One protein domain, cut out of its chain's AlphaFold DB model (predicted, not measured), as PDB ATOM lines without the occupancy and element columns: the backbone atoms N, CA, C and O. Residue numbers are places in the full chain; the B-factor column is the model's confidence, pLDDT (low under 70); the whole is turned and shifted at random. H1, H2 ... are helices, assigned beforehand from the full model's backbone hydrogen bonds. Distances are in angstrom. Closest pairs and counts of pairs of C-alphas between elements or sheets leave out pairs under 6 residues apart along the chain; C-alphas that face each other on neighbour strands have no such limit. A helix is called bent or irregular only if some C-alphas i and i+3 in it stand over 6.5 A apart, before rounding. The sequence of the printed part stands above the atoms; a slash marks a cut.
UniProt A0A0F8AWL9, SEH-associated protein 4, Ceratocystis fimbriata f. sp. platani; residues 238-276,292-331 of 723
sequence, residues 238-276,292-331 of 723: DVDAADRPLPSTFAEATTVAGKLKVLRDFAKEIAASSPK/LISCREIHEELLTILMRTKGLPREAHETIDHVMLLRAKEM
ATOM      1  N   ASP A 238      88.073 -25.970 205.962       75.94
ATOM      2  CA  ASP A 238      87.793 -24.826 205.104       75.94
ATOM      3  C   ASP A 238      86.273 -24.715 204.967       75.94
ATOM      4  O   ASP A 238      85.637 -25.566 204.347       75.94
ATOM      5  N   VAL A 239      85.695 -23.688 205.589       74.88
ATOM      6  CA  VAL A 239      84.243 -23.468 205.633       74.88
ATOM      7  C   VAL A 239      83.667 -23.237 204.234       74.88
ATOM      8  O   VAL A 239      82.546 -23.659 203.967       74.88
ATOM      9  N   ASP A 240      84.433 -22.629 203.323       72.69
ATOM     10  CA  ASP A 240      83.976 -22.363 201.956       72.69
ATOM     11  C   ASP A 240      84.019 -23.632 201.079       72.69
ATOM     12  O   ASP A 240      83.323 -23.702 200.063       72.69
ATOM     13  N   ALA A 241      84.822 -24.634 201.463       77.12
ATOM     14  CA  ALA A 241      84.977 -25.905 200.746       77.12
ATOM     15  C   ALA A 241      84.235 -27.091 201.398       77.12
ATOM     16  O   ALA A 241      84.078 -28.132 200.759       77.12
ATOM     17  N   ALA A 242      83.782 -26.957 202.650       65.06
ATOM     18  CA  ALA A 242      83.269 -28.061 203.470       65.06
ATOM     19  C   ALA A 242      82.101 -28.833 202.828       65.06
ATOM     20  O   ALA A 242      82.028 -30.053 202.955       65.06
ATOM     21  N   ASP A 243      81.231 -28.142 202.089       74.88
ATOM     22  CA  ASP A 243      80.035 -28.734 201.476       74.88
ATOM     23  C   ASP A 243      80.264 -29.249 200.041       74.88
ATOM     24  O   ASP A 243      79.315 -29.641 199.357       74.88
ATOM     25  N   ARG A 244      81.504 -29.206 199.531       81.19
ATOM     26  CA  ARG A 244      81.816 -29.456 198.114       81.19
ATOM     27  C   ARG A 244      82.976 -30.447 197.961       81.19
ATOM     28  O   ARG A 244      84.104 -30.026 197.708       81.19
ATOM     29  N   PRO A 245      82.728 -31.763 198.098       85.88
ATOM     30  CA  PRO A 245      83.769 -32.764 197.899       85.88
ATOM     31  C   PRO A 245      84.250 -32.787 196.443       85.88
ATOM     32  O   PRO A 245      83.501 -32.459 195.520       85.88
ATOM     33  N   LEU A 246      85.500 -33.209 196.237       88.75
ATOM     34  CA  LEU A 246      86.041 -33.375 194.890       88.75
ATOM     35  C   LEU A 246      85.312 -34.492 194.120       88.75
ATOM     36  O   LEU A 246      84.933 -35.502 194.722       88.75
ATOM     37  N   PRO A 247      85.165 -34.359 192.789       91.56
ATOM     38  CA  PRO A 247      84.630 -35.420 191.939       91.56
ATOM     39  C   PRO A 247      85.454 -36.716 192.026       91.56
ATOM     40  O   PRO A 247      86.678 -36.667 192.149       91.56
ATOM     41  N   SER A 248      84.819 -37.885 191.871       89.88
ATOM     42  CA  SER A 248      85.526 -39.184 191.874       89.88
ATOM     43  C   SER A 248      86.583 -39.289 190.768       89.88
ATOM     44  O   SER A 248      87.637 -39.890 190.972       89.88
ATOM     45  N   THR A 249      86.357 -38.607 189.640       91.88
ATOM     46  CA  THR A 249      87.298 -38.512 188.513       91.88
ATOM     47  C   THR A 249      88.652 -37.918 188.912       91.88
ATOM     48  O   THR A 249      89.669 -38.241 188.301       91.88
ATOM     49  N   PHE A 250      88.710 -37.096 189.969       92.94
ATOM     50  CA  PHE A 250      89.969 -36.578 190.510       92.94
ATOM     51  C   PHE A 250      90.825 -37.684 191.144       92.94
ATOM     52  O   PHE A 250      92.049 -37.683 190.993       92.94
ATOM     53  N   ALA A 251      90.193 -38.633 191.841       89.50
ATOM     54  CA  ALA A 251      90.880 -39.768 192.455       89.50
ATOM     55  C   ALA A 251      91.301 -40.820 191.413       89.50
ATOM     56  O   ALA A 251      92.333 -41.468 191.578       89.50
ATOM     57  N   GLU A 252      90.523 -40.961 190.337       91.12
ATOM     58  CA  GLU A 252      90.813 -41.856 189.207       91.12
ATOM     59  C   GLU A 252      91.957 -41.336 188.318       91.12
ATOM     60  O   GLU A 252      92.685 -42.126 187.712       91.12
ATOM     61  N   ALA A 253      92.149 -40.015 188.248       91.31
ATOM     62  CA  ALA A 253      93.198 -39.401 187.446       91.31
ATOM     63  C   ALA A 253      94.603 -39.761 187.967       91.31
ATOM     64  O   ALA A 253      95.029 -39.354 189.051       91.31
ATOM     65  N   THR A 254      95.358 -40.495 187.146       90.81
ATOM     66  CA  THR A 254      96.732 -40.917 187.460       90.81
ATOM     67  C   THR A 254      97.766 -39.834 187.182       90.81
ATOM     68  O   THR A 254      98.793 -39.803 187.858       90.81
ATOM     69  N   THR A 255      97.497 -38.947 186.218       94.50
ATOM     70  CA  THR A 255      98.421 -37.885 185.807       94.50
ATOM     71  C   THR A 255      98.077 -36.537 186.435       94.50
ATOM     72  O   THR A 255      96.908 -36.213 186.661       94.50
ATOM     73  N   VAL A 256      99.091 -35.698 186.657       94.81
ATOM     74  CA  VAL A 256      98.931 -34.310 187.116       94.81
ATOM     75  C   VAL A 256      98.104 -33.520 186.122       94.81
ATOM     76  O   VAL A 256      97.203 -32.794 186.530       94.81
ATOM     77  N   ALA A 257      98.360 -33.695 184.825       94.19
ATOM     78  CA  ALA A 257      97.562 -33.069 183.780       94.19
ATOM     79  C   ALA A 257      96.072 -33.440 183.894       94.19
ATOM     80  O   ALA A 257      95.214 -32.558 183.863       94.19
ATOM     81  N   GLY A 258      95.758 -34.726 184.097       93.88
ATOM     82  CA  GLY A 258      94.386 -35.188 184.306       93.88
ATOM     83  C   GLY A 258      93.740 -34.550 185.535       93.88
ATOM     84  O   GLY A 258      92.642 -34.005 185.442       93.88
ATOM     85  N   LYS A 259      94.458 -34.521 186.664       94.88
ATOM     86  CA  LYS A 259      93.984 -33.867 187.892       94.88
ATOM     87  C   LYS A 259      93.730 -32.375 187.693       94.88
ATOM     88  O   LYS A 259      92.687 -31.883 188.106       94.88
ATOM     89  N   LEU A 260      94.639 -31.658 187.032       95.44
ATOM     90  CA  LEU A 260      94.479 -30.229 186.759       95.44
ATOM     91  C   LEU A 260      93.285 -29.944 185.841       95.44
ATOM     92  O   LEU A 260      92.570 -28.978 186.093       95.44
ATOM     93  N   LYS A 261      93.020 -30.779 184.826       94.00
ATOM     94  CA  LYS A 261      91.802 -30.665 183.998       94.00
ATOM     95  C   LYS A 261      90.538 -30.792 184.854       94.00
ATOM     96  O   LYS A 261      89.728 -29.870 184.860       94.00
ATOM     97  N   VAL A 262      90.440 -31.855 185.659       94.44
ATOM     98  CA  VAL A 262      89.293 -32.083 186.558       94.44
ATOM     99  C   VAL A 262      89.101 -30.915 187.529       94.44
ATOM    100  O   VAL A 262      87.981 -30.443 187.710       94.44
ATOM    101  N   LEU A 263      90.183 -30.397 188.121       94.56
ATOM    102  CA  LEU A 263      90.107 -29.251 189.029       94.56
ATOM    103  C   LEU A 263      89.635 -27.972 188.329       94.56
ATOM    104  O   LEU A 263      88.888 -27.200 188.926       94.56
ATOM    105  N   ARG A 264      90.051 -27.725 187.079       93.94
ATOM    106  CA  ARG A 264      89.589 -26.556 186.312       93.94
ATOM    107  C   ARG A 264      88.107 -26.661 185.981       93.94
ATOM    108  O   ARG A 264      87.406 -25.657 186.073       93.94
ATOM    109  N   ASP A 265      87.622 -27.844 185.622       91.19
ATOM    110  CA  ASP A 265      86.201 -28.041 185.331       91.19
ATOM    111  C   ASP A 265      85.354 -27.904 186.601       91.19
ATOM    112  O   ASP A 265      84.377 -27.155 186.611       91.19
ATOM    113  N   PHE A 266      85.821 -28.467 187.717       91.62
ATOM    114  CA  PHE A 266      85.216 -28.257 189.032       91.62
ATOM    115  C   PHE A 266      85.194 -26.771 189.442       91.62
ATOM    116  O   PHE A 266      84.188 -26.259 189.935       91.62
ATOM    117  N   ALA A 267      86.269 -26.026 189.176       90.81
ATOM    118  CA  ALA A 267      86.322 -24.585 189.416       90.81
ATOM    119  C   ALA A 267      85.292 -23.797 188.582       90.81
ATOM    120  O   ALA A 267      84.662 -22.865 189.094       90.81
ATOM    121  N   LYS A 268      85.065 -24.183 187.318       89.25
ATOM    122  CA  LYS A 268      84.015 -23.582 186.474       89.25
ATOM    123  C   LYS A 268      82.617 -23.855 187.041       89.25
ATOM    124  O   LYS A 268      81.787 -22.948 187.060       89.25
ATOM    125  N   GLU A 269      82.362 -25.057 187.554       87.31
ATOM    126  CA  GLU A 269      81.092 -25.407 188.213       87.31
ATOM    127  C   GLU A 269      80.862 -24.591 189.499       87.31
ATOM    128  O   GLU A 269      79.762 -24.081 189.753       87.31
ATOM    129  N   ILE A 270      81.917 -24.380 190.295       84.94
ATOM    130  CA  ILE A 270      81.885 -23.497 191.473       84.94
ATOM    131  C   ILE A 270      81.526 -22.061 191.070       84.94
ATOM    132  O   ILE A 270      80.694 -21.414 191.721       84.94
ATOM    133  N   ALA A 271      82.130 -21.558 189.993       82.38
ATOM    134  CA  ALA A 271      81.846 -20.223 189.479       82.38
ATOM    135  C   ALA A 271      80.401 -20.103 188.962       82.38
ATOM    136  O   ALA A 271      79.750 -19.087 189.209       82.38
ATOM    137  N   ALA A 272      79.871 -21.142 188.308       80.44
ATOM    138  CA  ALA A 272      78.497 -21.176 187.809       80.44
ATOM    139  C   ALA A 272      77.450 -21.212 188.939       80.44
ATOM    140  O   ALA A 272      76.425 -20.537 188.847       80.44
ATOM    141  N   SER A 273      77.727 -21.945 190.023       72.06
ATOM    142  CA  SER A 273      76.823 -22.120 191.175       72.06
ATOM    143  C   SER A 273      76.786 -20.938 192.156       72.06
ATOM    144  O   SER A 273      75.945 -20.906 193.055       72.06
ATOM    145  N   SER A 274      77.676 -19.951 192.015       64.25
ATOM    146  CA  SER A 274      77.712 -18.794 192.915       64.25
ATOM    147  C   SER A 274      76.517 -17.844 192.685       64.25
ATOM    148  O   SER A 274      76.352 -17.324 191.577       64.25
ATOM    149  N   PRO A 275      75.730 -17.481 193.726       53.78
ATOM    150  CA  PRO A 275      74.546 -16.613 193.602       53.78
ATOM    151  C   PRO A 275      74.861 -15.163 193.176       53.78
ATOM    152  O   PRO A 275      73.954 -14.364 192.946       53.78
ATOM    153  N   LYS A 276      76.147 -14.812 193.033       50.22
ATOM    154  CA  LYS A 276      76.623 -13.528 192.493       50.22
ATOM    155  C   LYS A 276      76.527 -13.415 190.964       50.22
ATOM    156  O   LYS A 276      76.747 -12.324 190.451       50.22
ATOM    157  N   LEU A 292      86.202 -12.250 168.762       69.31
ATOM    158  CA  LEU A 292      86.614 -13.513 169.371       69.31
ATOM    159  C   LEU A 292      87.702 -13.261 170.424       69.31
ATOM    160  O   LEU A 292      88.568 -12.406 170.222       69.31
ATOM    161  N   ILE A 293      87.665 -14.030 171.512       81.62
ATOM    162  CA  ILE A 293      88.695 -14.017 172.557       81.62
ATOM    163  C   ILE A 293      90.040 -14.417 171.928       81.62
ATOM    164  O   ILE A 293      90.099 -15.323 171.090       81.62
ATOM    165  N   SER A 294      91.118 -13.716 172.285       87.88
ATOM    166  CA  SER A 294      92.460 -14.016 171.768       87.88
ATOM    167  C   SER A 294      93.017 -15.316 172.360       87.88
ATOM    168  O   SER A 294      92.732 -15.630 173.514       87.88
ATOM    169  N   CYS A 295      93.864 -16.049 171.623       88.94
ATOM    170  CA  CYS A 295      94.495 -17.282 172.128       88.94
ATOM    171  C   CYS A 295      95.229 -17.039 173.452       88.94
ATOM    172  O   CYS A 295      95.079 -17.809 174.397       88.94
ATOM    173  N   ARG A 296      95.930 -15.906 173.549       90.81
ATOM    174  CA  ARG A 296      96.577 -15.447 174.778       90.81
ATOM    175  C   ARG A 296      95.589 -15.317 175.939       90.81
ATOM    176  O   ARG A 296      95.847 -15.853 177.004       90.81
ATOM    177  N   GLU A 297      94.477 -14.601 175.765       91.00
ATOM    178  CA  GLU A 297      93.473 -14.427 176.832       91.00
ATOM    179  C   GLU A 297      92.879 -15.765 177.292       91.00
ATOM    180  O   GLU A 297      92.651 -15.941 178.486       91.00
ATOM    181  N   ILE A 298      92.684 -16.724 176.378       90.50
ATOM    182  CA  ILE A 298      92.228 -18.077 176.735       90.50
ATOM    183  C   ILE A 298      93.294 -18.792 177.581       90.50
ATOM    184  O   ILE A 298      92.956 -19.419 178.587       90.50
ATOM    185  N   HIS A 299      94.577 -18.665 177.226       92.62
ATOM    186  CA  HIS A 299      95.679 -19.236 178.008       92.62
ATOM    187  C   HIS A 299      95.783 -18.616 179.405       92.62
ATOM    188  O   HIS A 299      95.883 -19.334 180.399       92.62
ATOM    189  N   GLU A 300      95.707 -17.285 179.501       93.50
ATOM    190  CA  GLU A 300      95.752 -16.583 180.788       93.50
ATOM    191  C   GLU A 300      94.579 -16.992 181.692       93.50
ATOM    192  O   GLU A 300      94.764 -17.186 182.896       93.50
ATOM    193  N   GLU A 301      93.382 -17.173 181.131       91.00
ATOM    194  CA  GLU A 301      92.228 -17.663 181.890       91.00
ATOM    195  C   GLU A 301      92.441 -19.111 182.367       91.00
ATOM    196  O   GLU A 301      92.223 -19.405 183.544       91.00
ATOM    197  N   LEU A 302      92.972 -19.997 181.513       92.44
ATOM    198  CA  LEU A 302      93.306 -21.385 181.873       92.44
ATOM    199  C   LEU A 302      94.297 -21.469 183.043       92.44
ATOM    200  O   LEU A 302      94.157 -22.338 183.912       92.44
ATOM    201  N   LEU A 303      95.298 -20.586 183.074       91.75
ATOM    202  CA  LEU A 303      96.324 -20.560 184.119       91.75
ATOM    203  C   LEU A 303      95.849 -19.885 185.413       91.75
ATOM    204  O   LEU A 303      96.313 -20.243 186.495       91.75
ATOM    205  N   THR A 304      94.925 -18.925 185.327       92.25
ATOM    206  CA  THR A 304      94.497 -18.131 186.493       92.25
ATOM    207  C   THR A 304      93.220 -18.628 187.162       92.25
ATOM    208  O   THR A 304      92.996 -18.289 188.326       92.25
ATOM    209  N   ILE A 305      92.411 -19.460 186.496       92.50
ATOM    210  CA  ILE A 305      91.142 -19.962 187.045       92.50
ATOM    211  C   ILE A 305      91.321 -20.634 188.415       92.50
ATOM    212  O   ILE A 305      90.636 -20.273 189.372       92.50
ATOM    213  N   LEU A 306      92.298 -21.537 188.557       91.31
ATOM    214  CA  LEU A 306      92.555 -22.235 189.822       91.31
ATOM    215  C   LEU A 306      93.069 -21.285 190.910       91.31
ATOM    216  O   LEU A 306      92.703 -21.439 192.067       91.31
ATOM    217  N   MET A 307      93.848 -20.263 190.540       87.81
ATOM    218  CA  MET A 307      94.376 -19.271 191.487       87.81
ATOM    219  C   MET A 307      93.284 -18.358 192.061       87.81
ATOM    220  O   MET A 307      93.431 -17.821 193.156       87.81
ATOM    221  N   ARG A 308      92.205 -18.127 191.304       86.94
ATOM    222  CA  ARG A 308      91.114 -17.209 191.677       86.94
ATOM    223  C   ARG A 308      89.928 -17.916 192.331       86.94
ATOM    224  O   ARG A 308      89.086 -17.246 192.935       86.94
ATOM    225  N   THR A 309      89.832 -19.234 192.181       87.25
ATOM    226  CA  THR A 309      88.696 -20.016 192.676       87.25
ATOM    227  C   THR A 309      88.757 -20.133 194.194       87.25
ATOM    228  O   THR A 309      89.774 -20.521 194.757       87.25
ATOM    229  N   LYS A 310      87.653 -19.786 194.861       84.38
ATOM    230  CA  LYS A 310      87.485 -19.946 196.312       84.38
ATOM    231  C   LYS A 310      86.737 -21.241 196.621       84.38
ATOM    232  O   LYS A 310      85.922 -21.670 195.807       84.38
ATOM    233  N   GLY A 311      86.977 -21.814 197.799       82.69
ATOM    234  CA  GLY A 311      86.293 -23.029 198.251       82.69
ATOM    235  C   GLY A 311      86.772 -24.307 197.557       82.69
ATOM    236  O   GLY A 311      85.984 -25.228 197.357       82.69
ATOM    237  N   LEU A 312      88.043 -24.362 197.146       87.75
ATOM    238  CA  LEU A 312      88.658 -25.603 196.674       87.75
ATOM    239  C   LEU A 312      89.025 -26.501 197.874       87.75
ATOM    240  O   LEU A 312      89.625 -26.009 198.831       87.75
ATOM    241  N   PRO A 313      88.730 -27.813 197.833       88.50
ATOM    242  CA  PRO A 313      89.143 -28.753 198.876       88.50
ATOM    243  C   PRO A 313      90.664 -28.820 199.085       88.50
ATOM    244  O   PRO A 313      91.461 -28.412 198.234       88.50
ATOM    245  N   ARG A 314      91.100 -29.354 200.229       85.69
ATOM    246  CA  ARG A 314      92.525 -29.412 200.619       85.69
ATOM    247  C   ARG A 314      93.365 -30.236 199.654       85.69
ATOM    248  O   ARG A 314      94.475 -29.841 199.310       85.69
ATOM    249  N   GLU A 315      92.815 -31.344 199.184       86.81
ATOM    250  CA  GLU A 315      93.446 -32.267 198.243       86.81
ATOM    251  C   GLU A 315      93.686 -31.596 196.876       86.81
ATOM    252  O   GLU A 315      94.656 -31.903 196.173       86.81
ATOM    253  N   ALA A 316      92.835 -30.630 196.508       90.19
ATOM    254  CA  ALA A 316      93.044 -29.804 195.323       90.19
ATOM    255  C   ALA A 316      94.241 -28.869 195.517       90.19
ATOM    256  O   ALA A 316      95.123 -28.831 194.657       90.19
ATOM    257  N   HIS A 317      94.310 -28.171 196.655       88.69
ATOM    258  CA  HIS A 317      95.441 -27.301 196.993       88.69
ATOM    259  C   HIS A 317      96.761 -28.072 197.054       88.69
ATOM    260  O   HIS A 317      97.749 -27.619 196.487       88.69
ATOM    261  N   GLU A 318      96.768 -29.282 197.625       89.25
ATOM    262  CA  GLU A 318      97.954 -30.145 197.642       89.25
ATOM    263  C   GLU A 318      98.504 -30.363 196.225       89.25
ATOM    264  O   GLU A 318      99.708 -30.237 195.988       89.25
ATOM    265  N   THR A 319      97.611 -30.643 195.271       91.50
ATOM    266  CA  THR A 319      97.977 -30.858 193.868       91.50
ATOM    267  C   THR A 319      98.462 -29.567 193.210       91.50
ATOM    268  O   THR A 319      99.490 -29.592 192.534       91.50
ATOM    269  N   ILE A 320      97.757 -28.449 193.420       92.00
ATOM    270  CA  ILE A 320      98.059 -27.134 192.828       92.00
ATOM    271  C   ILE A 320      99.409 -26.599 193.326       92.00
ATOM    272  O   ILE A 320     100.264 -26.224 192.521       92.00
ATOM    273  N   ASP A 321      99.649 -26.638 194.634       89.81
ATOM    274  CA  ASP A 321     100.862 -26.092 195.251       89.81
ATOM    275  C   ASP A 321     102.106 -26.932 194.917       89.81
ATOM    276  O   ASP A 321     103.234 -26.430 194.909       89.81
ATOM    277  N   HIS A 322     101.912 -28.209 194.567       91.50
ATOM    278  CA  HIS A 322     102.987 -29.138 194.223       91.50
ATOM    279  C   HIS A 322     103.074 -29.487 192.737       91.50
ATOM    280  O   HIS A 322     103.837 -30.398 192.402       91.50
ATOM    281  N   VAL A 323     102.402 -28.763 191.830       94.12
ATOM    282  CA  VAL A 323     102.431 -29.046 190.377       94.12
ATOM    283  C   VAL A 323     103.855 -29.263 189.869       94.12
ATOM    284  O   VAL A 323     104.118 -30.268 189.212       94.12
ATOM    285  N   MET A 324     104.806 -28.396 190.237       93.88
ATOM    286  CA  MET A 324     106.199 -28.542 189.797       93.88
ATOM    287  C   MET A 324     106.846 -29.846 190.281       93.88
ATOM    288  O   MET A 324     107.573 -30.505 189.538       93.88
ATOM    289  N   LEU A 325     106.586 -30.239 191.531       92.56
ATOM    290  CA  LEU A 325     107.127 -31.474 192.099       92.56
ATOM    291  C   LEU A 325     106.494 -32.700 191.438       92.56
ATOM    292  O   LEU A 325     107.198 -33.658 191.124       92.56
ATOM    293  N   LEU A 326     105.177 -32.675 191.240       93.12
ATOM    294  CA  LEU A 326     104.443 -33.789 190.659       93.12
ATOM    295  C   LEU A 326     104.794 -33.963 189.171       93.12
ATOM    296  O   LEU A 326     105.152 -35.067 188.772       93.12
ATOM    297  N   ARG A 327     104.858 -32.878 188.385       95.12
ATOM    298  CA  ARG A 327     105.353 -32.909 186.994       95.12
ATOM    299  C   ARG A 327     106.778 -33.463 186.911       95.12
ATOM    300  O   ARG A 327     107.073 -34.289 186.051       95.12
ATOM    301  N   ALA A 328     107.664 -33.088 187.840       93.69
ATOM    302  CA  ALA A 328     109.023 -33.637 187.884       93.69
ATOM    303  C   ALA A 328     109.039 -35.159 188.135       93.69
ATOM    304  O   ALA A 328     109.874 -35.866 187.570       93.69
ATOM    305  N   LYS A 329     108.121 -35.672 188.967       91.31
ATOM    306  CA  LYS A 329     107.938 -37.118 189.187       91.31
ATOM    307  C   LYS A 329     107.376 -37.829 187.950       91.31
ATOM    308  O   LYS A 329     107.729 -38.978 187.724       91.31
ATOM    309  N   GLU A 330     106.599 -37.137 187.121       93.56
ATOM    310  CA  GLU A 330     106.088 -37.631 185.831       93.56
ATOM    311  C   GLU A 330     107.086 -37.519 184.669       93.56
ATOM    312  O   GLU A 330     106.746 -37.808 183.517       93.56
ATOM    313  N   MET A 331     108.343 -37.177 184.973       91.81
ATOM    314  CA  MET A 331     109.444 -37.014 184.022       91.81
ATOM    315  C   MET A 331     109.395 -35.727 183.188       91.81
ATOM    316  O   MET A 331     110.000 -35.683 182.117       91.81
TER     317      MET A 331
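This is residues 238 to 276 and 292 to 331 of the 723 residues of the protein "SEH-associated protein 4" of Ceratocystis fimbriata f. sp. platani (UniProt A0A0F8AWL9). One long helix, H2, makes the core; the short helices H1 and H4 pack on its first half, H5 sits at its first end, and H3 meets it about perpendicular, so that residues 292 to 301 stick out as an arm. The printed part has 79 residues with five named helices, H1 to H5 in chain order, and no named strand; the class is all helix. It is compact, with a radius of gyration of the C-alphas of 13.3 A, and flat, spanning 41 by 36 by 19 A.

Start at Asp 238 and go on to C-alpha 248 at (85.526, -39.184, 191.874), where H1, residues 248 to 252, begins. Find C-alpha 256 at (98.931, -34.310, 187.116); from there H2 runs 25.6 A to residue 273. After the cut, H3 holds residues 295 to 308, 19.8 A long, and is irregular: C-alphas 303 and 306 are 7.0 A apart. H4 is residues 314 to 321, 10.5 A, and H5 is residues 323 to 329, ending at C-alpha 329 at (107.938, -37.118, 189.187).

Begin at the hub, H2, which touches the four other helices. Its residues 258 to 263 touch H1, closest at the C-alphas of Lys 259 and Phe 250, 5.5 A. Its residues 256 to 263 touch H4 at a steep tilt of 60 degrees, opposite ways, closest at the C-alphas of Leu 263 and Ala 316, 7.0 A. Its residue 256 only just touches H5, with 3 pairs of C-alphas within 8 A, the closest being Val 256 and Leu 326 at 6.6 A. Its residues 263 to 267 touch residues 302 to 306 of H3, about perpendicular at 80 degrees, closest at the C-alphas of Arg 264 and Leu 306, 6.3 A. H1 and H3 are apart. Every O i to N i+4 pair is within hydrogen-bond range in H1, H2, H4 and H5, and 8 of 10 are in H3.

The C-alphas of Pro 275 and Met 331, the two farthest apart, are 41.5 A apart. Residues 277 to 291 are not printed, and the gap from C-alpha 276 to C-alpha 292 is 25.2 A. Of the links printed whole, H1 to H2, H3 to H4 and H4 to H5 are tight. Confidence is under 70 at residues 242, 274 to 276 and 292.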